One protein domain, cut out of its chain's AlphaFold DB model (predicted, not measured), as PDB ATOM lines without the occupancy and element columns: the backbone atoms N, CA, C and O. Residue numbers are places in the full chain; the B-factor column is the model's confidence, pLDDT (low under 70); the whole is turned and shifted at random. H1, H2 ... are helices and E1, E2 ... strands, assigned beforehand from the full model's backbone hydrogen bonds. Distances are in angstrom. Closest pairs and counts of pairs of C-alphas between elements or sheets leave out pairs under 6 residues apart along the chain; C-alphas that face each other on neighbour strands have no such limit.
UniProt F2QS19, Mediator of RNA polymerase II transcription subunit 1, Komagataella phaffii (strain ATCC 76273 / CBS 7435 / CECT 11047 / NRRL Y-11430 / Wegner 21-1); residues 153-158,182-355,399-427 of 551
ATOM      1  N   ASP A 153     262.473  40.558 167.653       86.56
ATOM      2  CA  ASP A 153     263.298  41.753 167.895       86.56
ATOM      3  C   ASP A 153     263.049  42.872 166.867       86.56
ATOM      4  O   ASP A 153     262.773  44.021 167.228       86.56
ATOM      5  N   LYS A 154     263.072  42.524 165.574       81.81
ATOM      6  CA  LYS A 154     262.896  43.473 164.466       81.81
ATOM      7  C   LYS A 154     261.537  44.154 164.490       81.81
ATOM      8  O   LYS A 154     261.490  45.382 164.372       81.81
ATOM      9  N   LEU A 155     260.482  43.349 164.626       76.12
ATOM     10  CA  LEU A 155     259.090  43.785 164.559       76.12
ATOM     11  C   LEU A 155     258.611  44.408 165.880       76.12
ATOM     12  O   LEU A 155     257.718  45.249 165.862       76.12
ATOM     13  N   SER A 156     259.229  44.095 167.029       74.44
ATOM     14  CA  SER A 156     258.789  44.706 168.296       74.44
ATOM     15  C   SER A 156     259.067  46.209 168.392       74.44
ATOM     16  O   SER A 156     258.388  46.935 169.116       74.44
ATOM     17  N   ASN A 157     260.058  46.682 167.633       62.56
ATOM     18  CA  ASN A 157     260.435  48.091 167.528       62.56
ATOM     19  C   ASN A 157     260.109  48.698 166.146       62.56
ATOM     20  O   ASN A 157     260.636  49.759 165.812       62.56
ATOM     21  N   SER A 158     259.247  48.072 165.329       52.50
ATOM     22  CA  SER A 158     258.721  48.696 164.102       52.50
ATOM     23  C   SER A 158     257.559  49.649 164.416       52.50
ATOM     24  O   SER A 158     256.408  49.426 164.037       52.50
ATOM     25  N   TYR A 182     255.368  47.863 169.790       67.88
ATOM     26  CA  TYR A 182     254.588  46.648 169.583       67.88
ATOM     27  C   TYR A 182     255.290  45.457 170.209       67.88
ATOM     28  O   TYR A 182     255.887  44.654 169.519       67.88
ATOM     29  N   ASP A 183     255.238  45.339 171.526       75.44
ATOM     30  CA  ASP A 183     255.971  44.310 172.252       75.44
ATOM     31  C   ASP A 183     255.483  42.883 171.912       75.44
ATOM     32  O   ASP A 183     254.567  42.338 172.534       75.44
ATOM     33  N   LEU A 184     256.090  42.263 170.892       82.25
ATOM     34  CA  LEU A 184     255.692  40.939 170.414       82.25
ATOM     35  C   LEU A 184     256.097  39.835 171.393       82.25
ATOM     36  O   LEU A 184     255.491  38.766 171.418       82.25
ATOM     37  N   PHE A 185     257.090  40.103 172.233       83.50
ATOM     38  CA  PHE A 185     257.501  39.218 173.311       83.50
ATOM     39  C   PHE A 185     256.417  39.131 174.399       83.50
ATOM     40  O   PHE A 185     255.989  38.029 174.755       83.50
ATOM     41  N   ASN A 186     255.898  40.271 174.866       79.38
ATOM     42  CA  ASN A 186     254.728  40.300 175.746       79.38
ATOM     43  C   ASN A 186     253.453  39.817 175.020       79.38
ATOM     44  O   ASN A 186     252.621  39.182 175.663       79.38
ATOM     45  N   TYR A 187     253.292  40.011 173.704       81.81
ATOM     46  CA  TYR A 187     252.181  39.405 172.950       81.81
ATOM     47  C   TYR A 187     252.204  37.868 173.002       81.81
ATOM     48  O   TYR A 187     251.181  37.256 173.312       81.81
ATOM     49  N   MET A 188     253.363  37.233 172.781       86.44
ATOM     50  CA  MET A 188     253.495  35.773 172.911       86.44
ATOM     51  C   MET A 188     253.222  35.300 174.350       86.44
ATOM     52  O   MET A 188     252.635  34.235 174.538       86.44
ATOM     53  N   HIS A 189     253.563  36.104 175.367       83.81
ATOM     54  CA  HIS A 189     253.175  35.838 176.757       83.81
ATOM     55  C   HIS A 189     251.654  35.957 176.992       83.81
ATOM     56  O   HIS A 189     251.066  35.105 177.661       83.81
ATOM     57  N   ILE A 190     250.989  36.969 176.426       81.62
ATOM     58  CA  ILE A 190     249.526  37.121 176.510       81.62
ATOM     59  C   ILE A 190     248.828  35.948 175.798       81.62
ATOM     60  O   ILE A 190     247.837  35.423 176.314       81.62
ATOM     61  N   LEU A 191     249.366  35.477 174.668       86.69
ATOM     62  CA  LEU A 191     248.882  34.289 173.962       86.69
ATOM     63  C   LEU A 191     249.010  33.020 174.821       86.69
ATOM     64  O   LEU A 191     248.011  32.321 175.003       86.69
ATOM     65  N   SER A 192     250.189  32.737 175.393       88.81
ATOM     66  CA  SER A 192     250.383  31.556 176.254       88.81
ATOM     67  C   SER A 192     249.480  31.589 177.488       88.81
ATOM     68  O   SER A 192     248.887  30.570 177.846       88.81
ATOM     69  N   PHE A 193     249.315  32.765 178.100       86.44
ATOM     70  CA  PHE A 193     248.423  32.973 179.236       86.44
ATOM     71  C   PHE A 193     246.958  32.687 178.883       86.44
ATOM     72  O   PHE A 193     246.294  31.915 179.576       86.44
ATOM     73  N   ASN A 194     246.440  33.271 177.798       86.56
ATOM     74  CA  ASN A 194     245.024  33.136 177.454       86.56
ATOM     75  C   ASN A 194     244.672  31.730 176.949       86.56
ATOM     76  O   ASN A 194     243.655  31.186 177.375       86.56
ATOM     77  N   LEU A 195     245.531  31.092 176.143       89.94
ATOM     78  CA  LEU A 195     245.352  29.682 175.770       89.94
ATOM     79  C   LEU A 195     245.334  28.767 177.008       89.94
ATOM     80  O   LEU A 195     244.531  27.836 177.081       89.94
ATOM     81  N   HIS A 196     246.167  29.050 178.016       89.62
ATOM     82  CA  HIS A 196     246.162  28.271 179.252       89.62
ATOM     83  C   HIS A 196     244.904  28.491 180.082       89.62
ATOM     84  O   HIS A 196     244.385  27.532 180.640       89.62
ATOM     85  N   ARG A 197     244.366  29.716 180.127       88.06
ATOM     86  CA  ARG A 197     243.087  29.986 180.800       88.06
ATOM     87  C   ARG A 197     241.924  29.223 180.173       88.06
ATOM     88  O   ARG A 197     241.070  28.746 180.916       88.06
ATOM     89  N   VAL A 198     241.918  29.035 178.851       89.62
ATOM     90  CA  VAL A 198     240.947  28.151 178.179       89.62
ATOM     91  C   VAL A 198     241.130  26.704 178.636       89.62
ATOM     92  O   VAL A 198     240.162  26.072 179.052       89.62
ATOM     93  N   TYR A 199     242.365  26.195 178.620       90.25
ATOM     94  CA  TYR A 199     242.688  24.839 179.070       90.25
ATOM     95  C   TYR A 199     242.304  24.595 180.544       90.25
ATOM     96  O   TYR A 199     241.621  23.621 180.850       90.25
ATOM     97  N   GLU A 200     242.678  25.491 181.466       89.50
ATOM     98  CA  GLU A 200     242.313  25.395 182.886       89.50
ATOM     99  C   GLU A 200     240.798  25.422 183.084       89.50
ATOM    100  O   GLU A 200     240.268  24.624 183.862       89.50
ATOM    101  N   TYR A 201     240.091  26.305 182.371       89.56
ATOM    102  CA  TYR A 201     238.632  26.368 182.400       89.56
ATOM    103  C   TYR A 201     238.017  25.044 181.929       89.56
ATOM    104  O   TYR A 201     237.177  24.484 182.627       89.56
ATOM    105  N   GLN A 202     238.502  24.481 180.819       88.38
ATOM    106  CA  GLN A 202     238.018  23.204 180.288       88.38
ATOM    107  C   GLN A 202     238.314  22.007 181.199       88.38
ATOM    108  O   GLN A 202     237.470  21.126 181.328       88.38
ATOM    109  N   VAL A 203     239.468  21.980 181.875       87.44
ATOM    110  CA  VAL A 203     239.811  20.940 182.864       87.44
ATOM    111  C   VAL A 203     238.956  21.047 184.134       87.44
ATOM    112  O   VAL A 203     238.674  20.026 184.763       87.44
ATOM    113  N   SER A 204     238.560  22.260 184.529       87.38
ATOM    114  CA  SER A 204     237.778  22.508 185.752       87.38
ATOM    115  C   SER A 204     236.261  22.420 185.554       87.38
ATOM    116  O   SER A 204     235.570  22.012 186.481       87.38
ATOM    117  N   HIS A 205     235.752  22.720 184.354       87.25
ATOM    118  CA  HIS A 205     234.320  22.747 184.021       87.25
ATOM    119  C   HIS A 205     233.932  21.614 183.049       87.25
ATOM    120  O   HIS A 205     233.031  21.765 182.224       87.25
ATOM    121  N   LEU A 206     234.597  20.454 183.166       81.25
ATOM    122  CA  LEU A 206     234.313  19.221 182.402       81.25
ATOM    123  C   LEU A 206     232.848  18.760 182.469       81.25
ATOM    124  O   LEU A 206     232.417  18.000 181.607       81.25
ATOM    125  N   ASP A 207     232.117  19.180 183.501       71.75
ATOM    126  CA  ASP A 207     230.723  18.800 183.745       71.75
ATOM    127  C   ASP A 207     229.708  19.792 183.142       71.75
ATOM    128  O   ASP A 207     228.542  19.446 182.970       71.75
ATOM    129  N   GLU A 208     230.138  21.023 182.844       69.06
ATOM    130  CA  GLU A 208     229.307  22.083 182.245       69.06
ATOM    131  C   GLU A 208     229.486  22.145 180.728       69.06
ATOM    132  O   GLU A 208     228.546  22.399 179.974       69.06
ATOM    133  N   LEU A 209     230.711  21.880 180.274       63.16
ATOM    134  CA  LEU A 209     230.980  21.548 178.890       63.16
ATOM    135  C   LEU A 209     230.340  20.186 178.626       63.16
ATOM    136  O   LEU A 209     230.754  19.191 179.213       63.16
ATOM    137  N   ASP A 210     229.372  20.121 177.710       56.44
ATOM    138  CA  ASP A 210     228.784  18.865 177.218       56.44
ATOM    139  C   ASP A 210     229.795  18.128 176.308       56.44
ATOM    140  O   ASP A 210     229.564  17.877 175.122       56.44
ATOM    141  N   TYR A 211     230.987  17.868 176.861       58.44
ATOM    142  CA  TYR A 211     232.186  17.411 176.177       58.44
ATOM    143  C   TYR A 211     232.076  15.917 175.886       58.44
ATOM    144  O   TYR A 211     232.670  15.051 176.534       58.44
ATOM    145  N   LYS A 212     231.283  15.614 174.864       57.53
ATOM    146  CA  LYS A 212     231.206  14.293 174.261       57.53
ATOM    147  C   LYS A 212     232.473  14.068 173.440       57.53
ATOM    148  O   LYS A 212     232.543  14.459 172.277       57.53
ATOM    149  N   SER A 213     233.478  13.430 174.041       54.62
ATOM    150  CA  SER A 213     234.579  12.860 173.263       54.62
ATOM    151  C   SER A 213     233.992  11.845 172.273       54.62
ATOM    152  O   SER A 213     233.335  10.902 172.714       54.62
ATOM    153  N   PRO A 214     234.227  11.970 170.955       52.12
ATOM    154  CA  PRO A 214     233.728  10.990 169.988       52.12
ATOM    155  C   PRO A 214     234.432   9.626 170.118       52.12
ATOM    156  O   PRO A 214     234.004   8.652 169.499       52.12
ATOM    157  N   PHE A 215     235.501   9.546 170.923       57.28
ATOM    158  CA  PHE A 215     236.334   8.355 171.101       57.28
ATOM    159  C   PHE A 215     236.178   7.673 172.468       57.28
ATOM    160  O   PHE A 215     236.568   6.515 172.602       57.28
ATOM    161  N   LEU A 216     235.660   8.374 173.486       64.94
ATOM    162  CA  LEU A 216     235.661   7.918 174.882       64.94
ATOM    163  C   LEU A 216     234.263   8.022 175.492       64.94
ATOM    164  O   LEU A 216     233.629   9.071 175.424       64.94
ATOM    165  N   SER A 217     233.819   6.937 176.130       66.31
ATOM    166  CA  SER A 217     232.498   6.843 176.771       66.31
ATOM    167  C   SER A 217     232.548   6.919 178.302       66.31
ATOM    168  O   SER A 217     231.517   7.178 178.920       66.31
ATOM    169  N   ASP A 218     233.710   6.678 178.927       73.06
ATOM    170  CA  ASP A 218     233.903   6.851 180.374       73.06
ATOM    171  C   ASP A 218     234.335   8.296 180.681       73.06
ATOM    172  O   ASP A 218     235.248   8.850 180.066       73.06
ATOM    173  N   ARG A 219     233.685   8.905 181.676       71.69
ATOM    174  CA  ARG A 219     233.991  10.245 182.187       71.69
ATOM    175  C   ARG A 219     235.381  10.323 182.829       71.69
ATOM    176  O   ARG A 219     236.006  11.381 182.765       71.69
ATOM    177  N   ASN A 220     235.886   9.231 183.406       75.19
ATOM    178  CA  ASN A 220     237.252   9.177 183.931       75.19
ATOM    179  C   ASN A 220     238.280   9.269 182.797       75.19
ATOM    180  O   ASN A 220     239.196  10.089 182.871       75.19
ATOM    181  N   ASP A 221     238.074   8.506 181.720       74.44
ATOM    182  CA  ASP A 221     238.934   8.546 180.534       74.44
ATOM    183  C   ASP A 221     238.885   9.925 179.867       74.44
ATOM    184  O   ASP A 221     239.932  10.472 179.527       74.44
ATOM    185  N   ILE A 222     237.699  10.539 179.750       75.19
ATOM    186  CA  ILE A 222     237.547  11.920 179.259       75.19
ATOM    187  C   ILE A 222     238.330  12.911 180.137       75.19
ATOM    188  O   ILE A 222     239.019  13.786 179.612       75.19
ATOM    189  N   SER A 223     238.270  12.773 181.466       80.38
ATOM    190  CA  SER A 223     239.000  13.655 182.387       80.38
ATOM    191  C   SER A 223     240.517  13.534 182.223       80.38
ATOM    192  O   SER A 223     241.209  14.553 182.160       80.38
ATOM    193  N   CYS A 224     241.039  12.310 182.093       82.38
ATOM    194  CA  CYS A 224     242.446  12.069 181.768       82.38
ATOM    195  C   CYS A 224     242.812  12.675 180.405       82.38
ATOM    196  O   CYS A 224     243.722  13.495 180.325       82.38
ATOM    197  N   PHE A 225     242.030  12.379 179.368       82.00
ATOM    198  CA  PHE A 225     242.245  12.827 177.993       82.00
ATOM    199  C   PHE A 225     242.314  14.359 177.854       82.00
ATOM    200  O   PHE A 225     243.186  14.887 177.161       82.00
ATOM    201  N   VAL A 226     241.446  15.100 178.554       85.12
ATOM    202  CA  VAL A 226     241.502  16.573 178.577       85.12
ATOM    203  C   VAL A 226     242.721  17.071 179.368       85.12
ATOM    204  O   VAL A 226     243.428  17.948 178.880       85.12
ATOM    205  N   ARG A 227     243.044  16.480 180.530       86.44
ATOM    206  CA  ARG A 227     244.242  16.833 181.334       86.44
ATOM    207  C   ARG A 227     245.573  16.536 180.634       86.44
ATOM    208  O   ARG A 227     246.584  17.162 180.937       86.44
ATOM    209  N   GLU A 228     245.590  15.586 179.708       85.75
ATOM    210  CA  GLU A 228     246.759  15.252 178.890       85.75
ATOM    211  C   GLU A 228     246.926  16.192 177.679       85.75
ATOM    212  O   GLU A 228     247.942  16.132 176.984       85.75
ATOM    213  N   GLY A 229     245.961  17.090 177.436       85.19
ATOM    214  CA  GLY A 229     245.947  17.995 176.285       85.19
ATOM    215  C   GLY A 229     245.397  17.377 175.002       85.19
ATOM    216  O   GLY A 229     245.547  17.948 173.928       85.19
ATOM    217  N   LEU A 230     244.769  16.207 175.083       83.62
ATOM    218  CA  LEU A 230     244.240  15.506 173.914       83.62
ATOM    219  C   LEU A 230     242.774  15.864 173.639       83.62
ATOM    220  O   LEU A 230     242.299  15.655 172.527       83.62
ATOM    221  N   GLY A 231     242.087  16.461 174.618       81.62
ATOM    222  CA  GLY A 231     240.758  17.062 174.473       81.62
ATOM    223  C   GLY A 231     240.741  18.582 174.684       81.62
ATOM    224  O   GLY A 231     241.769  19.200 174.964       81.62
ATOM    225  N   GLY A 232     239.565  19.201 174.534       85.69
ATOM    226  CA  GLY A 232     239.394  20.657 174.651       85.69
ATOM    227  C   GLY A 232     240.242  21.431 173.633       85.69
ATOM    228  O   GLY A 232     240.404  20.987 172.501       85.69
ATOM    229  N   ILE A 233     240.833  22.559 174.011       89.56
ATOM    230  CA  ILE A 233     241.747  23.333 173.157       89.56
ATOM    231  C   ILE A 233     243.097  22.623 172.981       89.56
ATOM    232  O   ILE A 233     243.814  22.869 172.020       89.56
ATOM    233  N   GLY A 234     243.416  21.700 173.888       91.38
ATOM    234  CA  GLY A 234     244.732  21.094 174.035       91.38
ATOM    235  C   GLY A 234     245.542  21.724 175.168       91.38
ATOM    236  O   GLY A 234     245.089  22.645 175.847       91.38
ATOM    237  N   LYS A 235     246.746  21.207 175.407       91.94
ATOM    238  CA  LYS A 235     247.625  21.657 176.495       91.94
ATOM    239  C   LYS A 235     248.665  22.639 175.965       91.94
ATOM    240  O   LYS A 235     249.387  22.335 175.017       91.94
ATOM    241  N   VAL A 236     248.764  23.801 176.609       92.00
ATOM    242  CA  VAL A 236     249.824  24.780 176.328       92.00
ATOM    243  C   VAL A 236     251.153  24.272 176.872       92.00
ATOM    244  O   VAL A 236     251.254  23.904 178.043       92.00
ATOM    245  N   GLU A 237     252.170  24.294 176.023       90.88
ATOM    246  CA  GLU A 237     253.551  23.955 176.351       90.88
ATOM    247  C   GLU A 237     254.470  25.063 175.812       90.88
ATOM    248  O   GLU A 237     254.145  25.748 174.840       90.88
ATOM    249  N   LEU A 238     255.606  25.291 176.466       90.31
ATOM    250  CA  LEU A 238     256.587  26.295 176.055       90.31
ATOM    251  C   LEU A 238     257.877  25.595 175.648       90.31
ATOM    252  O   LEU A 238     258.254  24.600 176.264       90.31
ATOM    253  N   ASN A 239     258.564  26.154 174.650       89.06
ATOM    254  CA  ASN A 239     259.952  25.811 174.338       89.06
ATOM    255  C   ASN A 239     260.177  24.292 174.099       89.06
ATOM    256  O   ASN A 239     261.066  23.669 174.679       89.06
ATOM    257  N   VAL A 240     259.324  23.667 173.278       88.06
ATOM    258  CA  VAL A 240     259.262  22.203 173.111       88.06
ATOM    259  C   VAL A 240     260.200  21.710 172.004       88.06
ATOM    260  O   VAL A 240     260.215  22.252 170.902       88.06
ATOM    261  N   GLY A 241     260.936  20.624 172.270       82.88
ATOM    262  CA  GLY A 241     261.677  19.869 171.248       82.88
ATOM    263  C   GLY A 241     262.749  20.685 170.523       82.88
ATOM    264  O   GLY A 241     262.705  20.785 169.299       82.88
ATOM    265  N   GLY A 242     263.652  21.322 171.279       85.56
ATOM    266  CA  GLY A 242     264.749  22.141 170.740       85.56
ATOM    267  C   GLY A 242     264.310  23.483 170.142       85.56
ATOM    268  O   GLY A 242     265.132  24.209 169.584       85.56
ATOM    269  N   ARG A 243     263.023  23.851 170.245       89.44
ATOM    270  CA  ARG A 243     262.439  25.028 169.584       89.44
ATOM    271  C   ARG A 243     261.858  26.013 170.586       89.44
ATOM    272  O   ARG A 243     260.960  25.661 171.342       89.44
ATOM    273  N   CYS A 244     262.309  27.262 170.543       89.75
ATOM    274  CA  CYS A 244     261.676  28.359 171.269       89.75
ATOM    275  C   CYS A 244     260.279  28.629 170.702       89.75
ATOM    276  O   CYS A 244     260.108  28.652 169.485       89.75
ATOM    277  N   GLY A 245     259.303  28.891 171.571       90.88
ATOM    278  CA  GLY A 245     257.967  29.316 171.151       90.88
ATOM    279  C   GLY A 245     256.859  28.928 172.122       90.88
ATOM    280  O   GLY A 245     257.097  28.308 173.161       90.88
ATOM    281  N   VAL A 246     255.630  29.281 171.743       92.44
ATOM    282  CA  VAL A 246     254.402  28.783 172.377       92.44
ATOM    283  C   VAL A 246     253.879  27.627 171.534       92.44
ATOM    284  O   VAL A 246     253.754  27.749 170.312       92.44
ATOM    285  N   PHE A 247     253.571  26.515 172.189       93.69
ATOM    286  CA  PHE A 247     253.069  25.294 171.577       93.69
ATOM    287  C   PHE A 247     251.720  24.923 172.187       93.69
ATOM    288  O   PHE A 247     251.468  25.148 173.371       93.69
ATOM    289  N   LEU A 248     250.852  24.328 171.378       94.50
ATOM    290  CA  LEU A 248     249.593  23.738 171.808       94.50
ATOM    291  C   LEU A 248     249.605  22.269 171.395       94.50
ATOM    292  O   LEU A 248     249.425  21.944 170.220       94.50
ATOM    293  N   LYS A 249     249.865  21.384 172.358       94.38
ATOM    294  CA  LYS A 249     249.752  19.939 172.173       94.38
ATOM    295  C   LYS A 249     248.278  19.582 172.070       94.38
ATOM    296  O   LYS A 249     247.516  19.930 172.970       94.38
ATOM    297  N   PHE A 250     247.893  18.903 170.991       92.25
ATOM    298  CA  PHE A 250     246.488  18.592 170.724       92.25
ATOM    299  C   PHE A 250     246.196  17.127 170.381       92.25
ATOM    300  O   PHE A 250     245.037  16.722 170.478       92.25
ATOM    301  N   TRP A 251     247.199  16.328 169.991       91.06
ATOM    302  CA  TRP A 251     247.010  14.907 169.670       91.06
ATOM    303  C   TRP A 251     248.283  14.055 169.874       91.06
ATOM    304  O   TRP A 251     249.397  14.574 169.907       91.06
ATOM    305  N   GLU A 252     248.105  12.736 169.985       87.44
ATOM    306  CA  GLU A 252     249.145  11.698 170.083       87.44
ATOM    307  C   GLU A 252     248.776  10.524 169.160       87.44
ATOM    308  O   GLU A 252     247.719   9.913 169.338       87.44
ATOM    309  N   ASP A 253     249.628  10.166 168.188       74.69
ATOM    310  CA  ASP A 253     249.270   9.137 167.190       74.69
ATOM    311  C   ASP A 253     249.064   7.740 167.796       74.69
ATOM    312  O   ASP A 253     248.313   6.907 167.283       74.69
ATOM    313  N   HIS A 254     249.732   7.472 168.917       69.06
ATOM    314  CA  HIS A 254     249.827   6.132 169.474       69.06
ATOM    315  C   HIS A 254     248.580   5.665 170.246       69.06
ATOM    316  O   HIS A 254     248.585   4.524 170.696       69.06
ATOM    317  N   ARG A 255     247.546   6.508 170.426       61.34
ATOM    318  CA  ARG A 255     246.440   6.316 171.396       61.34
ATOM    319  C   ARG A 255     245.339   5.329 171.001       61.34
ATOM    320  O   ARG A 255     244.887   4.564 171.840       61.34
ATOM    321  N   PHE A 256     244.860   5.361 169.756       62.06
ATOM    322  CA  PHE A 256     243.617   4.657 169.392       62.06
ATOM    323  C   PHE A 256     243.862   3.455 168.482       62.06
ATOM    324  O   PHE A 256     243.816   2.316 168.942       62.06
ATOM    325  N   VAL A 257     244.163   3.693 167.202       57.28
ATOM    326  CA  VAL A 257     244.443   2.614 166.236       57.28
ATOM    327  C   VAL A 257     245.741   1.900 166.623       57.28
ATOM    328  O   VAL A 257     245.803   0.682 166.772       57.28
ATOM    329  N   THR A 258     246.767   2.700 166.880       52.91
ATOM    330  CA  THR A 258     248.130   2.256 167.137       52.91
ATOM    331  C   THR A 258     248.292   1.558 168.496       52.91
ATOM    332  O   THR A 258     249.040   0.589 168.576       52.91
ATOM    333  N   GLN A 259     247.559   1.938 169.555       53.56
ATOM    334  CA  GLN A 259     247.644   1.259 170.866       53.56
ATOM    335  C   GLN A 259     247.139  -0.188 170.805       53.56
ATOM    336  O   GLN A 259     247.710  -1.073 171.444       53.56
ATOM    337  N   GLN A 260     246.102  -0.442 170.003       52.66
ATOM    338  CA  GLN A 260     245.595  -1.794 169.747       52.66
ATOM    339  C   GLN A 260     246.594  -2.628 168.926       52.66
ATOM    340  O   GLN A 260     246.661  -3.847 169.086       52.66
ATOM    341  N   LEU A 261     247.409  -1.973 168.093       51.31
ATOM    342  CA  LEU A 261     248.481  -2.601 167.318       51.31
ATOM    343  C   LEU A 261     249.768  -2.816 168.131       51.31
ATOM    344  O   LEU A 261     250.416  -3.834 167.917       51.31
ATOM    345  N   LYS A 262     250.080  -1.991 169.147       53.12
ATOM    346  CA  LYS A 262     251.192  -2.243 170.100       53.12
ATOM    347  C   LYS A 262     251.082  -3.590 170.830       53.12
ATOM    348  O   LYS A 262     252.069  -4.106 171.335       53.12
ATOM    349  N   GLN A 263     249.882  -4.170 170.900       53.78
ATOM    350  CA  GLN A 263     249.651  -5.508 171.462       53.78
ATOM    351  C   GLN A 263     249.954  -6.652 170.471       53.78
ATOM    352  O   GLN A 263     249.835  -7.820 170.839       53.78
ATOM    353  N   ARG A 264     250.272  -6.336 169.208       52.62
ATOM    354  CA  ARG A 264     250.382  -7.288 168.086       52.62
ATOM    355  C   ARG A 264     251.621  -7.092 167.201       52.62
ATOM    356  O   ARG A 264     251.976  -8.024 166.490       52.62
ATOM    357  N   VAL A 265     252.246  -5.916 167.237       53.22
ATOM    358  CA  VAL A 265     253.374  -5.496 166.389       53.22
ATOM    359  C   VAL A 265     254.552  -5.078 167.288       53.22
ATOM    360  O   VAL A 265     254.299  -4.488 168.344       53.22
ATOM    361  N   PRO A 266     255.821  -5.378 166.934       52.12
ATOM    362  CA  PRO A 266     256.991  -4.911 167.683       52.12
ATOM    363  C   PRO A 266     257.021  -3.384 167.832       52.12
ATOM    364  O   PRO A 266     256.672  -2.663 166.903       52.12
ATOM    365  N   ASN A 267     257.474  -2.887 168.991       54.06
ATOM    366  CA  ASN A 267     257.446  -1.453 169.336       54.06
ATOM    367  C   ASN A 267     258.172  -0.534 168.334       54.06
ATOM    368  O   ASN A 267     257.858   0.654 168.288       54.06
ATOM    369  N   ASP A 268     259.118  -1.069 167.563       52.56
ATOM    370  CA  ASP A 268     260.033  -0.299 166.717       52.56
ATOM    371  C   ASP A 268     259.398   0.155 165.382       52.56
ATOM    372  O   ASP A 268     259.896   1.082 164.750       52.56
ATOM    373  N   GLU A 269     258.266  -0.437 164.978       51.62
ATOM    374  CA  GLU A 269     257.508  -0.071 163.762       51.62
ATOM    375  C   GLU A 269     256.422   0.996 164.018       51.62
ATOM    376  O   GLU A 269     255.683   1.398 163.116       51.62
ATOM    377  N   ILE A 270     256.272   1.451 165.264       54.22
ATOM    378  CA  ILE A 270     255.138   2.276 165.679       54.22
ATOM    379  C   ILE A 270     255.487   3.766 165.684       54.22
ATOM    380  O   ILE A 270     256.160   4.269 166.586       54.22
ATOM    381  N   HIS A 271     254.906   4.500 164.729       58.19
ATOM    382  CA  HIS A 271     254.881   5.962 164.740       58.19
ATOM    383  C   HIS A 271     254.308   6.490 166.066       58.19
ATOM    384  O   HIS A 271     253.197   6.144 166.481       58.19
ATOM    385  N   ASN A 272     255.090   7.327 166.746       64.56
ATOM    386  CA  ASN A 272     254.806   7.810 168.095       64.56
ATOM    387  C   ASN A 272     254.826   9.345 168.158       64.56
ATOM    388  O   ASN A 272     255.424   9.946 169.052       64.56
ATOM    389  N   ASP A 273     254.189   9.974 167.173       77.19
ATOM    390  CA  ASP A 273     254.243  11.419 166.995       77.19
ATOM    391  C   ASP A 273     253.287  12.146 167.953       77.19
ATOM    392  O   ASP A 273     252.088  11.852 168.033       77.19
ATOM    393  N   ASN A 274     253.831  13.138 168.662       88.69
ATOM    394  CA  ASN A 274     253.047  14.189 169.305       88.69
ATOM    395  C   ASN A 274     252.682  15.229 168.244       88.69
ATOM    396  O   ASN A 274     253.567  15.714 167.541       88.69
ATOM    397  N   PHE A 275     251.410  15.617 168.171       92.62
ATOM    398  CA  PHE A 275     250.960  16.697 167.300       92.62
ATOM    399  C   PHE A 275     250.829  17.995 168.092       92.62
ATOM    400  O   PHE A 275     250.062  18.089 169.059       92.62
ATOM    401  N   LEU A 276     251.587  18.994 167.650       95.00
ATOM    402  CA  LEU A 276     251.680  20.323 168.234       95.00
ATOM    403  C   LEU A 276     251.297  21.374 167.184       95.00
ATOM    404  O   LEU A 276     251.709  21.278 166.024       95.00
ATOM    405  N   LEU A 277     250.575  22.415 167.598       95.00
ATOM    406  CA  LEU A 277     250.547  23.692 166.883       95.00
ATOM    407  C   LEU A 277     251.609  24.608 167.489       95.00
ATOM    408  O   LEU A 277     251.587  24.860 168.690       95.00
ATOM    409  N   HIS A 278     252.533  25.102 166.672       94.56
ATOM    410  CA  HIS A 278     253.571  26.048 167.072       94.56
ATOM    411  C   HIS A 278     253.225  27.447 166.565       94.56
ATOM    412  O   HIS A 278     253.152  27.677 165.355       94.56
ATOM    413  N   PHE A 279     253.017  28.389 167.483       91.44
ATOM    414  CA  PHE A 279     252.623  29.751 167.136       91.44
ATOM    415  C   PHE A 279     253.814  30.591 166.694       91.44
ATOM    416  O   PHE A 279     254.808  30.728 167.409       91.44
ATOM    417  N   LYS A 280     253.678  31.198 165.518       88.44
ATOM    418  CA  LYS A 280     254.635  32.119 164.910       88.44
ATOM    419  C   LYS A 280     253.944  33.409 164.509       88.44
ATOM    420  O   LYS A 280     252.729  33.466 164.346       88.44
ATOM    421  N   ILE A 281     254.757  34.425 164.278       82.12
ATOM    422  CA  ILE A 281     254.331  35.692 163.696       82.12
ATOM    423  C   ILE A 281     254.860  35.736 162.257       82.12
ATOM    424  O   ILE A 281     255.977  35.285 162.000       82.12
ATOM    425  N   LYS A 282     254.051  36.229 161.317       78.94
ATOM    426  CA  LYS A 282     254.399  36.460 159.905       78.94
ATOM    427  C   LYS A 282     254.197  37.946 159.616       78.94
ATOM    428  O   LYS A 282     253.176  38.501 160.012       78.94
ATOM    429  N   GLU A 283     255.173  38.586 158.980       70.69
ATOM    430  CA  GLU A 283     255.031  39.959 158.482       70.69
ATOM    431  C   GLU A 283     254.089  39.963 157.269       70.69
ATOM    432  O   GLU A 283     254.083  39.018 156.478       70.69
ATOM    433  N   VAL A 284     253.245  40.987 157.166       66.00
ATOM    434  CA  VAL A 284     252.218  41.117 156.128       66.00
ATOM    435  C   VAL A 284     252.690  42.129 155.091       66.00
ATOM    436  O   VAL A 284     252.866  43.303 155.412       66.00
ATOM    437  N   ASP A 285     252.834  41.693 153.838       57.72
ATOM    438  CA  ASP A 285     253.176  42.580 152.725       57.72
ATOM    439  C   ASP A 285     252.069  43.635 152.523       57.72
ATOM    440  O   ASP A 285     250.927  43.332 152.158       57.72
ATOM    441  N   ASN A 286     252.411  44.896 152.803       47.38
ATOM    442  CA  ASN A 286     251.449  45.978 153.052       47.38
ATOM    443  C   ASN A 286     250.604  46.422 151.837       47.38
ATOM    444  O   ASN A 286     249.654  47.181 152.021       47.38
ATOM    445  N   GLU A 287     250.907  45.986 150.610       43.78
ATOM    446  CA  GLU A 287     250.279  46.547 149.400       43.78
ATOM    447  C   GLU A 287     248.954  45.881 148.978       43.78
ATOM    448  O   GLU A 287     248.144  46.529 148.314       43.78
ATOM    449  N   TYR A 288     248.683  44.626 149.370       38.75
ATOM    450  CA  TYR A 288     247.483  43.893 148.907       38.75
ATOM    451  C   TYR A 288     246.633  43.227 150.006       38.75
ATOM    452  O   TYR A 288     245.428  43.046 149.817       38.75
ATOM    453  N   CYS A 289     247.197  42.898 151.171       42.22
ATOM    454  CA  CYS A 289     246.548  42.000 152.141       42.22
ATOM    455  C   CYS A 289     245.446  42.630 153.023       42.22
ATOM    456  O   CYS A 289     244.757  41.917 153.749       42.22
ATOM    457  N   ILE A 290     245.214  43.946 152.943       42.47
ATOM    458  CA  ILE A 290     244.295  44.686 153.840       42.47
ATOM    459  C   ILE A 290     242.802  44.328 153.633       42.47
ATOM    460  O   ILE A 290     241.963  44.738 154.435       42.47
ATOM    461  N   LYS A 291     242.430  43.583 152.580       39.12
ATOM    462  CA  LYS A 291     241.012  43.396 152.206       39.12
ATOM    463  C   LYS A 291     240.262  42.241 152.887       39.12
ATOM    464  O   LYS A 291     239.083  42.441 153.154       39.12
ATOM    465  N   ASN A 292     240.891  41.095 153.189       37.38
ATOM    466  CA  ASN A 292     240.143  39.885 153.603       37.38
ATOM    467  C   ASN A 292     240.552  39.226 154.939       37.38
ATOM    468  O   ASN A 292     239.739  38.494 155.501       37.38
ATOM    469  N   ILE A 293     241.748  39.469 155.495       41.00
ATOM    470  CA  ILE A 293     242.188  38.808 156.743       41.00
ATOM    471  C   ILE A 293     242.235  39.813 157.896       41.00
ATOM    472  O   ILE A 293     243.253  40.442 158.174       41.00
ATOM    473  N   ASP A 294     241.110  39.948 158.599       43.47
ATOM    474  CA  ASP A 294     240.965  40.864 159.737       43.47
ATOM    475  C   ASP A 294     241.497  40.265 161.061       43.47
ATOM    476  O   ASP A 294     240.813  40.240 162.081       43.47
ATOM    477  N   THR A 295     242.734  39.752 161.055       46.28
ATOM    478  CA  THR A 295     243.456  39.290 162.261       46.28
ATOM    479  C   THR A 295     244.160  40.460 162.953       46.28
ATOM    480  O   THR A 295     245.386  40.481 163.077       46.28
ATOM    481  N   ARG A 296     243.407  41.483 163.372       51.06
ATOM    482  CA  ARG A 296     243.976  42.658 164.053       51.06
ATOM    483  C   ARG A 296     244.197  42.373 165.544       51.06
ATOM    484  O   ARG A 296     243.261  42.060 166.275       51.06
ATOM    485  N   ILE A 297     245.447  42.472 165.996       50.19
ATOM    486  CA  ILE A 297     245.893  42.093 167.346       50.19
ATOM    487  C   ILE A 297     245.470  43.144 168.389       50.19
ATOM    488  O   ILE A 297     246.202  44.072 168.721       50.19
ATOM    489  N   VAL A 298     244.274  43.018 168.961       51.00
ATOM    490  CA  VAL A 298     243.869  43.933 170.041       51.00
ATOM    491  C   VAL A 298     244.683  43.634 171.308       51.00
ATOM    492  O   VAL A 298     244.549  42.568 171.908       51.00
ATOM    493  N   TYR A 299     245.498  44.595 171.752       56.50
ATOM    494  CA  TYR A 299     246.387  44.468 172.918       56.50
ATOM    495  C   TYR A 299     245.636  44.588 174.266       56.50
ATOM    496  O   TYR A 299     245.984  45.386 175.137       56.50
ATOM    497  N   LYS A 300     244.570  43.797 174.440       65.19
ATOM    498  CA  LYS A 300     243.958  43.504 175.746       65.19
ATOM    499  C   LYS A 300     244.828  42.447 176.445       65.19
ATOM    500  O   LYS A 300     245.291  41.521 175.793       65.19
ATOM    501  N   GLU A 301     245.042  42.544 177.756       70.56
ATOM    502  CA  GLU A 301     245.809  41.525 178.511       70.56
ATOM    503  C   GLU A 301     244.997  40.234 178.732       70.56
ATOM    504  O   GLU A 301     245.547  39.140 178.865       70.56
ATOM    505  N   LYS A 302     243.666  40.359 178.709       75.31
ATOM    506  CA  LYS A 302     242.707  39.268 178.865       75.31
ATOM    507  C   LYS A 302     241.884  39.115 177.590       75.31
ATOM    508  O   LYS A 302     241.172  40.033 177.186       75.31
ATOM    509  N   TRP A 303     242.003  37.955 176.961       81.69
ATOM    510  CA  TRP A 303     241.253  37.539 175.774       81.69
ATOM    511  C   TRP A 303     240.215  36.470 176.095       81.69
ATOM    512  O   TRP A 303     239.370  36.208 175.250       81.69
ATOM    513  N   PHE A 304     240.258  35.854 177.277       81.81
ATOM    514  CA  PHE A 304     239.329  34.801 177.675       81.81
ATOM    515  C   PHE A 304     238.852  34.971 179.123       81.81
ATOM    516  O   PHE A 304     239.643  35.256 180.027       81.81
ATOM    517  N   GLU A 305     237.552  34.783 179.341       84.06
ATOM    518  CA  GLU A 305     236.890  34.846 180.646       84.06
ATOM    519  C   GLU A 305     235.617  33.993 180.634       84.06
ATOM    520  O   GLU A 305     234.886  34.008 179.650       84.06
ATOM    521  N   GLU A 306     235.358  33.252 181.719       83.19
ATOM    522  CA  GLU A 306     234.081  32.550 181.965       83.19
ATOM    523  C   GLU A 306     233.552  31.751 180.751       83.19
ATOM    524  O   GLU A 306     232.394  31.861 180.344       83.19
ATOM    525  N   GLY A 307     234.432  30.961 180.126       81.44
ATOM    526  CA  GLY A 307     234.087  30.121 178.975       81.44
ATOM    527  C   GLY A 307     234.014  30.843 177.626       81.44
ATOM    528  O   GLY A 307     233.658  30.215 176.629       81.44
ATOM    529  N   ARG A 308     234.333  32.144 177.553       83.62
ATOM    530  CA  ARG A 308     234.143  32.976 176.353       83.62
ATOM    531  C   ARG A 308     235.396  33.745 175.956       83.62
ATOM    532  O   ARG A 308     236.106  34.303 176.791       83.62
ATOM    533  N   TRP A 309     235.621  33.838 174.648       82.06
ATOM    534  CA  TRP A 309     236.594  34.765 174.073       82.06
ATOM    535  C   TRP A 309     236.050  36.206 174.125       82.06
ATOM    536  O   TRP A 309     234.934  36.473 173.690       82.06
ATOM    537  N   LEU A 310     236.860  37.125 174.654       77.69
ATOM    538  CA  LEU A 310     236.629  38.573 174.794       77.69
ATOM    539  C   LEU A 310     237.248  39.399 173.647       77.69
ATOM    540  O   LEU A 310     237.302  40.636 173.698       77.69
ATOM    541  N   VAL A 311     237.793  38.716 172.637       71.44
ATOM    542  CA  VAL A 311     238.304  39.340 171.416       71.44
ATOM    543  C   VAL A 311     237.093  39.700 170.559       71.44
ATOM    544  O   VAL A 311     236.449  38.825 169.984       71.44
ATOM    545  N   ASP A 312     236.739  40.985 170.533       54.34
ATOM    546  CA  ASP A 312     235.581  41.470 169.784       54.34
ATOM    547  C   ASP A 312     235.770  41.215 168.286       54.34
ATOM    548  O   ASP A 312     236.675  41.763 167.656       54.34
ATOM    549  N   SER A 313     234.864  40.437 167.697       50.66
ATOM    550  CA  SER A 313     234.793  40.193 166.257       50.66
ATOM    551  C   SER A 313     234.223  41.409 165.512       50.66
ATOM    552  O   SER A 313     233.108  41.384 164.995       50.66
ATOM    553  N   GLY A 314     234.995  42.501 165.486       49.66
ATOM    554  CA  GLY A 314     234.806  43.645 164.584       49.66
ATOM    555  C   GLY A 314     233.522  44.465 164.763       49.66
ATOM    556  O   GLY A 314     233.168  45.220 163.869       49.66
ATOM    557  N   LYS A 315     232.792  44.336 165.881       44.53
ATOM    558  CA  LYS A 315     231.510  45.052 166.077       44.53
ATOM    559  C   LYS A 315     231.629  46.493 166.583       44.53
ATOM    560  O   LYS A 315     230.645  47.219 166.525       44.53
ATOM    561  N   ASN A 316     232.809  46.900 167.052       44.12
ATOM    562  CA  ASN A 316     233.111  48.271 167.465       44.12
ATOM    563  C   ASN A 316     234.342  48.764 166.682       44.12
ATOM    564  O   ASN A 316     235.475  48.532 167.098       44.12
ATOM    565  N   ASP A 317     234.115  49.446 165.557       41.25
ATOM    566  CA  ASP A 317     235.156  49.885 164.606       41.25
ATOM    567  C   ASP A 317     236.175  50.911 165.151       41.25
ATOM    568  O   ASP A 317     237.179  51.201 164.501       41.25
ATOM    569  N   ASN A 318     235.959  51.455 166.352       36.81
ATOM    570  CA  ASN A 318     236.675  52.643 166.829       36.81
ATOM    571  C   ASN A 318     238.080  52.392 167.416       36.81
ATOM    572  O   ASN A 318     238.826  53.353 167.566       36.81
ATOM    573  N   ASP A 319     238.463  51.147 167.725       37.97
ATOM    574  CA  ASP A 319     239.759  50.817 168.365       37.97
ATOM    575  C   ASP A 319     240.618  49.819 167.558       37.97
ATOM    576  O   ASP A 319     241.608  49.267 168.056       37.97
ATOM    577  N   ILE A 320     240.262  49.548 166.296       38.47
ATOM    578  CA  ILE A 320     240.845  48.420 165.557       38.47
ATOM    579  C   ILE A 320     242.154  48.786 164.823       38.47
ATOM    580  O   ILE A 320     242.196  48.924 163.593       38.47
ATOM    581  N   VAL A 321     243.246  48.888 165.591       41.03
ATOM    582  CA  VAL A 321     244.626  49.054 165.089       41.03
ATOM    583  C   VAL A 321     244.944  47.990 164.028       41.03
ATOM    584  O   VAL A 321     244.819  46.794 164.282       41.03
ATOM    585  N   LYS A 322     245.359  48.414 162.828       44.09
ATOM    586  CA  LYS A 322     245.853  47.515 161.771       44.09
ATOM    587  C   LYS A 322     247.298  47.132 162.052       44.09
ATOM    588  O   LYS A 322     248.145  48.000 162.225       44.09
ATOM    589  N   PHE A 323     247.555  45.829 162.078       51.03
ATOM    590  CA  PHE A 323     248.882  45.260 162.267       51.03
ATOM    591  C   PHE A 323     249.445  44.841 160.915       51.03
ATOM    592  O   PHE A 323     248.746  44.207 160.130       51.03
ATOM    593  N   SER A 324     250.725  45.124 160.682       53.72
ATOM    594  CA  SER A 324     251.512  44.541 159.589       53.72
ATOM    595  C   SER A 324     252.025  43.135 159.940       53.72
ATOM    596  O   SER A 324     253.046  42.695 159.419       53.72
ATOM    597  N   VAL A 325     251.363  42.444 160.876       61.66
ATOM    598  CA  VAL A 325     251.746  41.120 161.372       61.66
ATOM    599  C   VAL A 325     250.517  40.246 161.621       61.66
ATOM    600  O   VAL A 325     249.515  40.714 162.161       61.66
ATOM    601  N   THR A 326     250.622  38.965 161.269       72.25
ATOM    602  CA  THR A 326     249.572  37.948 161.439       72.25
ATOM    603  C   THR A 326     250.084  36.784 162.287       72.25
ATOM    604  O   THR A 326     251.248  36.388 162.188       72.25
ATOM    605  N   LEU A 327     249.202  36.231 163.127       80.50
ATOM    606  CA  LEU A 327     249.452  35.012 163.896       80.50
ATOM    607  C   LEU A 327     249.270  33.778 162.998       80.50
ATOM    608  O   LEU A 327     248.224  33.595 162.373       80.50
ATOM    609  N   VAL A 328     250.293  32.928 162.961       88.00
ATOM    610  CA  VAL A 328     250.361  31.726 162.127       88.00
ATOM    611  C   VAL A 328     250.619  30.509 163.007       88.00
ATOM    612  O   VAL A 328     251.566  30.500 163.794       88.00
ATOM    613  N   ALA A 329     249.830  29.450 162.835       91.38
ATOM    614  CA  ALA A 329     250.071  28.158 163.468       91.38
ATOM    615  C   ALA A 329     250.832  27.234 162.503       91.38
ATOM    616  O   ALA A 329     250.340  26.921 161.421       91.38
ATOM    617  N   GLU A 330     252.030  26.790 162.890       94.19
ATOM    618  CA  GLU A 330     252.796  25.728 162.225       94.19
ATOM    619  C   GLU A 330     252.401  24.360 162.803       94.19
ATOM    620  O   GLU A 330     252.516  24.145 164.009       94.19
ATOM    621  N   LEU A 331     251.973  23.426 161.951       94.44
ATOM    622  CA  LEU A 331     251.643  22.051 162.331       94.44
ATOM    623  C   LEU A 331     252.911  21.198 162.405       94.44
ATOM    624  O   LEU A 331     253.691  21.131 161.448       94.44
ATOM    625  N   LEU A 332     253.091  20.521 163.539       92.38
ATOM    626  CA  LEU A 332     254.220  19.643 163.827       92.38
ATOM    627  C   LEU A 332     253.705  18.289 164.358       92.38
ATOM    628  O   LEU A 332     253.322  18.244 165.524       92.38
ATOM    629  N   PRO A 333     253.712  17.197 163.567       91.44
ATOM    630  CA  PRO A 333     253.981  17.133 162.125       91.44
ATOM    631  C   PRO A 333     252.815  17.676 161.271       91.44
ATOM    632  O   PRO A 333     251.748  18.017 161.778       91.44
ATOM    633  N   THR A 334     253.023  17.757 159.954       93.12
ATOM    634  CA  THR A 334     252.011  18.196 158.973       93.12
ATOM    635  C   THR A 334     250.830  17.227 158.892       93.12
ATOM    636  O   THR A 334     251.040  16.013 158.927       93.12
ATOM    637  N   VAL A 335     249.610  17.734 158.686       92.00
ATOM    638  CA  VAL A 335     248.380  16.919 158.632       92.00
ATOM    639  C   VAL A 335     247.716  17.038 157.261       92.00
ATOM    640  O   VAL A 335     247.573  18.137 156.731       92.00
ATOM    641  N   TRP A 336     247.277  15.915 156.691       92.25
ATOM    642  CA  TRP A 336     246.436  15.919 155.494       92.25
ATOM    643  C   TRP A 336     244.987  16.240 155.856       92.25
ATOM    644  O   TRP A 336     244.384  15.536 156.664       92.25
ATOM    645  N   VAL A 337     244.419  17.273 155.229       91.19
ATOM    646  CA  VAL A 337     243.015  17.676 155.409       91.19
ATOM    647  C   VAL A 337     242.329  17.931 154.059       91.19
ATOM    648  O   VAL A 337     243.002  18.316 153.101       91.19
ATOM    649  N   PRO A 338     241.000  17.753 153.942       90.12
ATOM    650  CA  PRO A 338     240.236  18.232 152.797       90.12
ATOM    651  C   PRO A 338     240.271  19.759 152.741       90.12
ATOM    652  O   PRO A 338     240.103  20.425 153.763       90.12
ATOM    653  N   TYR A 339     240.412  20.310 151.539       87.19
ATOM    654  CA  TYR A 339     240.444  21.754 151.307       87.19
ATOM    655  C   TYR A 339     239.167  22.464 151.797       87.19
ATOM    656  O   TYR A 339     239.238  23.588 152.286       87.19
ATOM    657  N   ASP A 340     238.019  21.776 151.785       87.44
ATOM    658  CA  ASP A 340     236.740  22.318 152.267       87.44
ATOM    659  C   ASP A 340     236.749  22.704 153.761       87.44
ATOM    660  O   ASP A 340     235.956  23.550 154.184       87.44
ATOM    661  N   LEU A 341     237.653  22.137 154.575       88.88
ATOM    662  CA  LEU A 341     237.804  22.562 155.971       88.88
ATOM    663  C   LEU A 341     238.355  23.985 156.097       88.88
ATOM    664  O   LEU A 341     238.015  24.676 157.052       88.88
ATOM    665  N   LEU A 342     239.134  24.463 155.126       86.38
ATOM    666  CA  LEU A 342     239.658  25.829 155.148       86.38
ATOM    667  C   LEU A 342     238.532  26.855 154.984       86.38
ATOM    668  O   LEU A 342     238.511  27.857 155.697       86.38
ATOM    669  N   TYR A 343     237.533  26.557 154.142       84.44
ATOM    670  CA  TYR A 343     236.310  27.358 154.049       84.44
ATOM    671  C   TYR A 343     235.507  27.325 155.355       84.44
ATOM    672  O   TYR A 343     235.050  28.372 155.808       84.44
ATOM    673  N   LYS A 344     235.382  26.158 156.011       85.06
ATOM    674  CA  LYS A 344     234.743  26.045 157.341       85.06
ATOM    675  C   LYS A 344     235.451  26.920 158.384       85.06
ATOM    676  O   LYS A 344     234.791  27.542 159.213       85.06
ATOM    677  N   TRP A 345     236.781  26.971 158.347       82.56
ATOM    678  CA  TRP A 345     237.593  27.794 159.245       82.56
ATOM    679  C   TRP A 345     237.703  29.263 158.805       82.56
ATOM    680  O   TRP A 345     238.228  30.068 159.567       82.56
ATOM    681  N   ASN A 346     237.205  29.637 157.620       80.12
ATOM    682  CA  ASN A 346     237.392  30.960 157.015       80.12
ATOM    683  C   ASN A 346     238.891  31.349 156.945       80.12
ATOM    684  O   ASN A 346     239.300  32.401 157.445       80.12
ATOM    685  N   ILE A 347     239.713  30.460 156.373       82.62
ATOM    686  CA  ILE A 347     241.167  30.627 156.211       82.62
ATOM    687  C   ILE A 347     241.533  30.594 154.725       82.62
ATOM    688  O   ILE A 347     241.400  29.556 154.078       82.62
ATOM    689  N   ASP A 348     242.072  31.710 154.232       74.50
ATOM    690  CA  ASP A 348     242.522  31.859 152.840       74.50
ATOM    691  C   ASP A 348     244.058  31.744 152.680       74.50
ATOM    692  O   ASP A 348     244.538  31.379 151.609       74.50
ATOM    693  N   ASP A 349     244.838  32.042 153.731       81.06
ATOM    694  CA  ASP A 349     246.314  32.018 153.730       81.06
ATOM    695  C   ASP A 349     246.844  30.766 154.450       81.06
ATOM    696  O   ASP A 349     246.746  30.638 155.678       81.06
ATOM    697  N   ILE A 350     247.405  29.841 153.665       87.62
ATOM    698  CA  ILE A 350     248.009  28.585 154.121       87.62
ATOM    699  C   ILE A 350     249.385  28.366 153.485       87.62
ATOM    700  O   ILE A 350     249.611  28.720 152.330       87.62
ATOM    701  N   ASP A 351     250.261  27.670 154.210       89.12
ATOM    702  CA  ASP A 351     251.440  27.027 153.629       89.12
ATOM    703  C   ASP A 351     251.149  25.521 153.492       89.12
ATOM    704  O   ASP A 351     250.975  24.815 154.497       89.12
ATOM    705  N   GLU A 352     251.129  25.014 152.259       92.31
ATOM    706  CA  GLU A 352     251.107  23.575 151.963       92.31
ATOM    707  C   GLU A 352     252.543  23.016 151.989       92.31
ATOM    708  O   GLU A 352     253.464  23.627 151.451       92.31
ATOM    709  N   ALA A 353     252.757  21.857 152.619       91.69
ATOM    710  CA  ALA A 353     254.018  21.124 152.504       91.69
ATOM    711  C   ALA A 353     254.024  20.237 151.259       91.69
ATOM    712  O   ALA A 353     253.013  19.626 150.910       91.69
ATOM    713  N   GLU A 354     255.194  20.078 150.643       91.06
ATOM    714  CA  GLU A 354     255.351  19.134 149.540       91.06
ATOM    715  C   GLU A 354     255.113  17.677 150.012       91.06
ATOM    716  O   GLU A 354     255.544  17.283 151.109       91.06
ATOM    717  N   PRO A 355     254.397  16.857 149.221       90.00
ATOM    718  CA  PRO A 355     254.203  15.441 149.504       90.00
ATOM    719  C   PRO A 355     255.472  14.646 149.161       90.00
ATOM    720  O   PRO A 355     255.940  14.674 148.022       90.00
ATOM    721  N   VAL A 399     244.943  18.831 151.089       92.31
ATOM    722  CA  VAL A 399     246.139  19.646 151.307       92.31
ATOM    723  C   VAL A 399     246.948  19.076 152.460       92.31
ATOM    724  O   VAL A 399     246.392  18.679 153.487       92.31
ATOM    725  N   LYS A 400     248.271  19.027 152.288       94.81
ATOM    726  CA  LYS A 400     249.210  18.635 153.338       94.81
ATOM    727  C   LYS A 400     249.545  19.885 154.141       94.81
ATOM    728  O   LYS A 400     250.480  20.619 153.828       94.81
ATOM    729  N   LEU A 401     248.708  20.177 155.127       94.12
ATOM    730  CA  LEU A 401     248.720  21.443 155.845       94.12
ATOM    731  C   LEU A 401     249.974  21.548 156.720       94.12
ATOM    732  O   LEU A 401     250.206  20.707 157.596       94.12
ATOM    733  N   HIS A 402     250.781  22.580 156.473       94.06
ATOM    734  CA  HIS A 402     251.998  22.856 157.233       94.06
ATOM    735  C   HIS A 402     251.887  24.128 158.063       94.06
ATOM    736  O   HIS A 402     252.270  24.102 159.233       94.06
ATOM    737  N   LYS A 403     251.340  25.214 157.510       93.06
ATOM    738  CA  LYS A 403     250.971  26.393 158.303       93.06
ATOM    739  C   LYS A 403     249.625  26.959 157.880       93.06
ATOM    740  O   LYS A 403     249.207  26.782 156.740       93.06
ATOM    741  N   LEU A 404     248.979  27.660 158.801       90.00
ATOM    742  CA  LEU A 404     247.723  28.370 158.574       90.00
ATOM    743  C   LEU A 404     247.706  29.687 159.357       90.00
ATOM    744  O   LEU A 404     248.116  29.727 160.522       90.00
ATOM    745  N   SER A 405     247.226  30.753 158.724       84.56
ATOM    746  CA  SER A 405     246.860  31.998 159.407       84.56
ATOM    747  C   SER A 405     245.498  31.812 160.083       84.56
ATOM    748  O   SER A 405     244.580  31.282 159.466       84.56
ATOM    749  N   HIS A 406     245.343  32.216 161.348       80.94
ATOM    750  CA  HIS A 406     244.088  32.005 162.088       80.94
ATOM    751  C   HIS A 406     243.730  33.160 163.017       80.94
ATOM    752  O   HIS A 406     244.580  33.949 163.433       80.94
ATOM    753  N   ARG A 407     242.456  33.206 163.418       77.25
ATOM    754  CA  ARG A 407     242.017  33.983 164.580       77.25
ATOM    755  C   ARG A 407     242.096  33.127 165.845       77.25
ATOM    756  O   ARG A 407     242.034  31.896 165.779       77.25
ATOM    757  N   VAL A 408     242.271  33.750 167.007       78.50
ATOM    758  CA  VAL A 408     242.482  33.009 168.265       78.50
ATOM    759  C   VAL A 408     241.193  32.298 168.693       78.50
ATOM    760  O   VAL A 408     241.233  31.146 169.110       78.50
ATOM    761  N   GLU A 409     240.035  32.922 168.486       78.06
ATOM    762  CA  GLU A 409     238.719  32.370 168.808       78.06
ATOM    763  C   GLU A 409     238.339  31.128 167.979       78.06
ATOM    764  O   GLU A 409     237.562  30.290 168.436       78.06
ATOM    765  N   GLN A 410     238.917  30.968 166.785       83.19
ATOM    766  CA  GLN A 410     238.659  29.831 165.892       83.19
ATOM    767  C   GLN A 410     239.452  28.575 166.274       83.19
ATOM    768  O   GLN A 410     239.127  27.478 165.811       83.19
ATOM    769  N   ILE A 411     240.489  28.712 167.107       88.00
ATOM    770  CA  ILE A 411     241.495  27.664 167.290       88.00
ATOM    771  C   ILE A 411     240.928  26.364 167.863       88.00
ATOM    772  O   ILE A 411     241.389  25.290 167.492       88.00
ATOM    773  N   GLN A 412     239.880  26.453 168.688       87.25
ATOM    774  CA  GLN A 412     239.154  25.292 169.204       87.25
ATOM    775  C   GLN A 412     238.589  24.437 168.058       87.25
ATOM    776  O   GLN A 412     238.881  23.247 167.984       87.25
ATOM    777  N   SER A 413     237.858  25.050 167.116       85.44
ATOM    778  CA  SER A 413     237.286  24.323 165.971       85.44
ATOM    779  C   SER A 413     238.365  23.764 165.049       85.44
ATOM    780  O   SER A 413     238.198  22.662 164.536       85.44
ATOM    781  N   ILE A 414     239.456  24.508 164.833       90.75
ATOM    782  CA  ILE A 414     240.583  24.050 164.009       90.75
ATOM    783  C   ILE A 414     241.204  22.802 164.643       90.75
ATOM    784  O   ILE A 414     241.379  21.788 163.972       90.75
ATOM    785  N   VAL A 415     241.481  22.844 165.948       90.88
ATOM    786  CA  VAL A 415     242.046  21.720 166.703       90.88
ATOM    787  C   VAL A 415     241.118  20.497 166.698       90.88
ATOM    788  O   VAL A 415     241.594  19.388 166.451       90.88
ATOM    789  N   ASP A 416     239.813  20.663 166.916       86.62
ATOM    790  CA  ASP A 416     238.861  19.541 166.936       86.62
ATOM    791  C   ASP A 416     238.743  18.838 165.571       86.62
ATOM    792  O   ASP A 416     238.768  17.603 165.489       86.62
ATOM    793  N   ASP A 417     238.697  19.612 164.485       89.06
ATOM    794  CA  ASP A 417     238.725  19.070 163.127       89.06
ATOM    795  C   ASP A 417     240.082  18.397 162.820       89.06
ATOM    796  O   ASP A 417     240.113  17.296 162.262       89.06
ATOM    797  N   LEU A 418     241.209  19.000 163.225       91.50
ATOM    798  CA  LEU A 418     242.547  18.424 163.033       91.50
ATOM    799  C   LEU A 418     242.716  17.079 163.749       91.50
ATOM    800  O   LEU A 418     243.268  16.160 163.152       91.50
ATOM    801  N   ARG A 419     242.202  16.908 164.977       87.12
ATOM    802  CA  ARG A 419     242.231  15.608 165.685       87.12
ATOM    803  C   ARG A 419     241.541  14.507 164.893       87.12
ATOM    804  O   ARG A 419     242.080  13.407 164.771       87.12
ATOM    805  N   THR A 420     240.382  14.813 164.310       84.31
ATOM    806  CA  THR A 420     239.654  13.879 163.438       84.31
ATOM    807  C   THR A 420     240.522  13.454 162.248       84.31
ATOM    808  O   THR A 420     240.600  12.266 161.931       84.31
ATOM    809  N   TRP A 421     241.266  14.385 161.644       87.50
ATOM    810  CA  TRP A 421     242.189  14.077 160.546       87.50
ATOM    811  C   TRP A 421     243.477  13.376 160.977       87.50
ATOM    812  O   TRP A 421     243.988  12.551 160.215       87.50
ATOM    813  N   CYS A 422     243.950  13.585 162.207       86.12
ATOM    814  CA  CYS A 422     245.003  12.762 162.797       86.12
ATOM    815  C   CYS A 422     244.542  11.305 162.953       86.12
ATOM    816  O   CYS A 422     245.262  10.408 162.523       86.12
ATOM    817  N   VAL A 423     243.325  11.053 163.461       80.94
ATOM    818  CA  VAL A 423     242.744   9.694 163.557       80.94
ATOM    819  C   VAL A 423     242.616   9.037 162.186       80.94
ATOM    820  O   VAL A 423     243.045   7.896 162.017       80.94
ATOM    821  N   ILE A 424     242.061   9.745 161.196       81.19
ATOM    822  CA  ILE A 424     241.904   9.221 159.831       81.19
ATOM    823  C   ILE A 424     243.277   8.911 159.216       81.19
ATOM    824  O   ILE A 424     243.470   7.827 158.666       81.19
ATOM    825  N   SER A 425     244.254   9.811 159.363       83.44
ATOM    826  CA  SER A 425     245.626   9.596 158.884       83.44
ATOM    827  C   SER A 425     246.290   8.397 159.566       83.44
ATOM    828  O   SER A 425     246.919   7.588 158.890       83.44
ATOM    829  N   SER A 426     246.107   8.246 160.881       78.69
ATOM    830  CA  SER A 426     246.596   7.111 161.675       78.69
ATOM    831  C   SER A 426     245.991   5.788 161.203       78.69
ATOM    832  O   SER A 426     246.702   4.810 160.976       78.69
ATOM    833  N   PHE A 427     244.673   5.760 160.982       77.31
ATOM    834  CA  PHE A 427     243.972   4.595 160.450       77.31
ATOM    835  C   PHE A 427     244.498   4.205 159.067       77.31
ATOM    836  O   PHE A 427     244.833   3.045 158.842       77.31
TER     837      PHE A 427
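Overview. This is residues 153 to 158, 182 to 355 and 399 to 427 of the 551 residues of the protein "Mediator of RNA polymerase II transcription subunit 1" of Komagataella phaffii (strain ATCC 76273 / CBS 7435 / CECT 11047 / NRRL Y-11430 / Wegner 21-1) (UniProt F2QS19). A strongly twisted sheet of six strands curls round helix H6, while the long helix H2 runs along the strands on the same face, close to edge strand E1. H3 folds back from the last residues of H2; residues 284 to 324 make a long loop toward one end of the domain, and at the other end lies H4, with residues 263 to 269 sticking out beyond it. The 209 printed residues hold six named helices and six named strands, in the order H1, H2, H3, E1, E2, H4, E3, E4, H5, E5, E6, H6; the sheet runs E1, E2, E3, E4, E6, E5, antiparallel throughout. The class is mixed, helices and strands, and the whole is compact, with a radius of gyration of the C-alphas of 18.1 A and spans of 59 by 42 by 33 A.

Arrangement. Start at H1, residues 153 to 156, which only just touches H2, residues 184 to 204, with 3 pairs of C-alphas within 8 A, the closest those of Ser 156 and Leu 184 at 5.3 A. H2 and H3, residues 219 to 227, form a helical hairpin at a shallow tilt of 9 degrees, opposite ways; their closest C-alphas, of Val 203 and Arg 227, are 6.2 A apart. The next hairpin is E1, residues 235 to 238, and E2, residues 246 to 252, with N 235 and O 249 at 2.9 A. E2 pairs with E3, residues 274 to 283, through N 248 and O 277 at 2.8 A. H2 makes two layers with the sheet, helix over strands: it lies over E2 and E3 at a height of 8.3 A. E3 and E4, residues 325 to 338, are a hairpin with N 278 and O 330 at 2.8 A, and E4 bends by 102 degrees at residue 335. E4, H5, residues 340 to 345, and E5, residues 350 to 352, make a split strand-helix-strand unit, two strands running the same way with E6, residues 399 to 405, between them; its crossover is right-handed. Between the antiparallel neighbours E4 and E6, N 331 and O 402 are within hydrogen-bond range at 2.8 A, and between the antiparallel neighbours E6 and E5, N 351 and O 403 are within hydrogen-bond range at 2.9 A. H6, residues 411 to 427, is on the same face as H2 but apart from it; its closest C-alphas to E4 are those of Trp 421 and Val 337, 6.3 A. With residues 423 to 427 alone H6 touches H4, residues 257 to 261, the C-alphas of Phe 427 and Val 257 being closest at 6.1 A. H5 only grazes the sheet. In H2, H3, H4, H5 and H6 every O i to N i+4 pair is within hydrogen-bond range; H1 is too short for one.

Along the chain. Find C-alpha 153 at (263.298, 41.753, 167.895), where H1 begins. H2 runs 29.9 A from C-alpha 184 at (255.692, 40.939, 170.414). E3 is 28.0 A long, E4 27.0 A and H6 24.2 A, ending at C-alpha 427, (243.972, 4.595, 160.450).

Size, cuts and confidence. Look for the farthest C-alphas at Arg 264 and Asn 318, 61.5 A apart. Residues 159 to 181 and 356 to 398 are not printed; the gaps are 7.2 A and 9.3 A. The links H2 to H3, H4 to E3 and E3 to E4 are long. The mean pLDDT of the printed part is 75.6, with 63 residues under 70, among them 254 to 272 and 284 to 300.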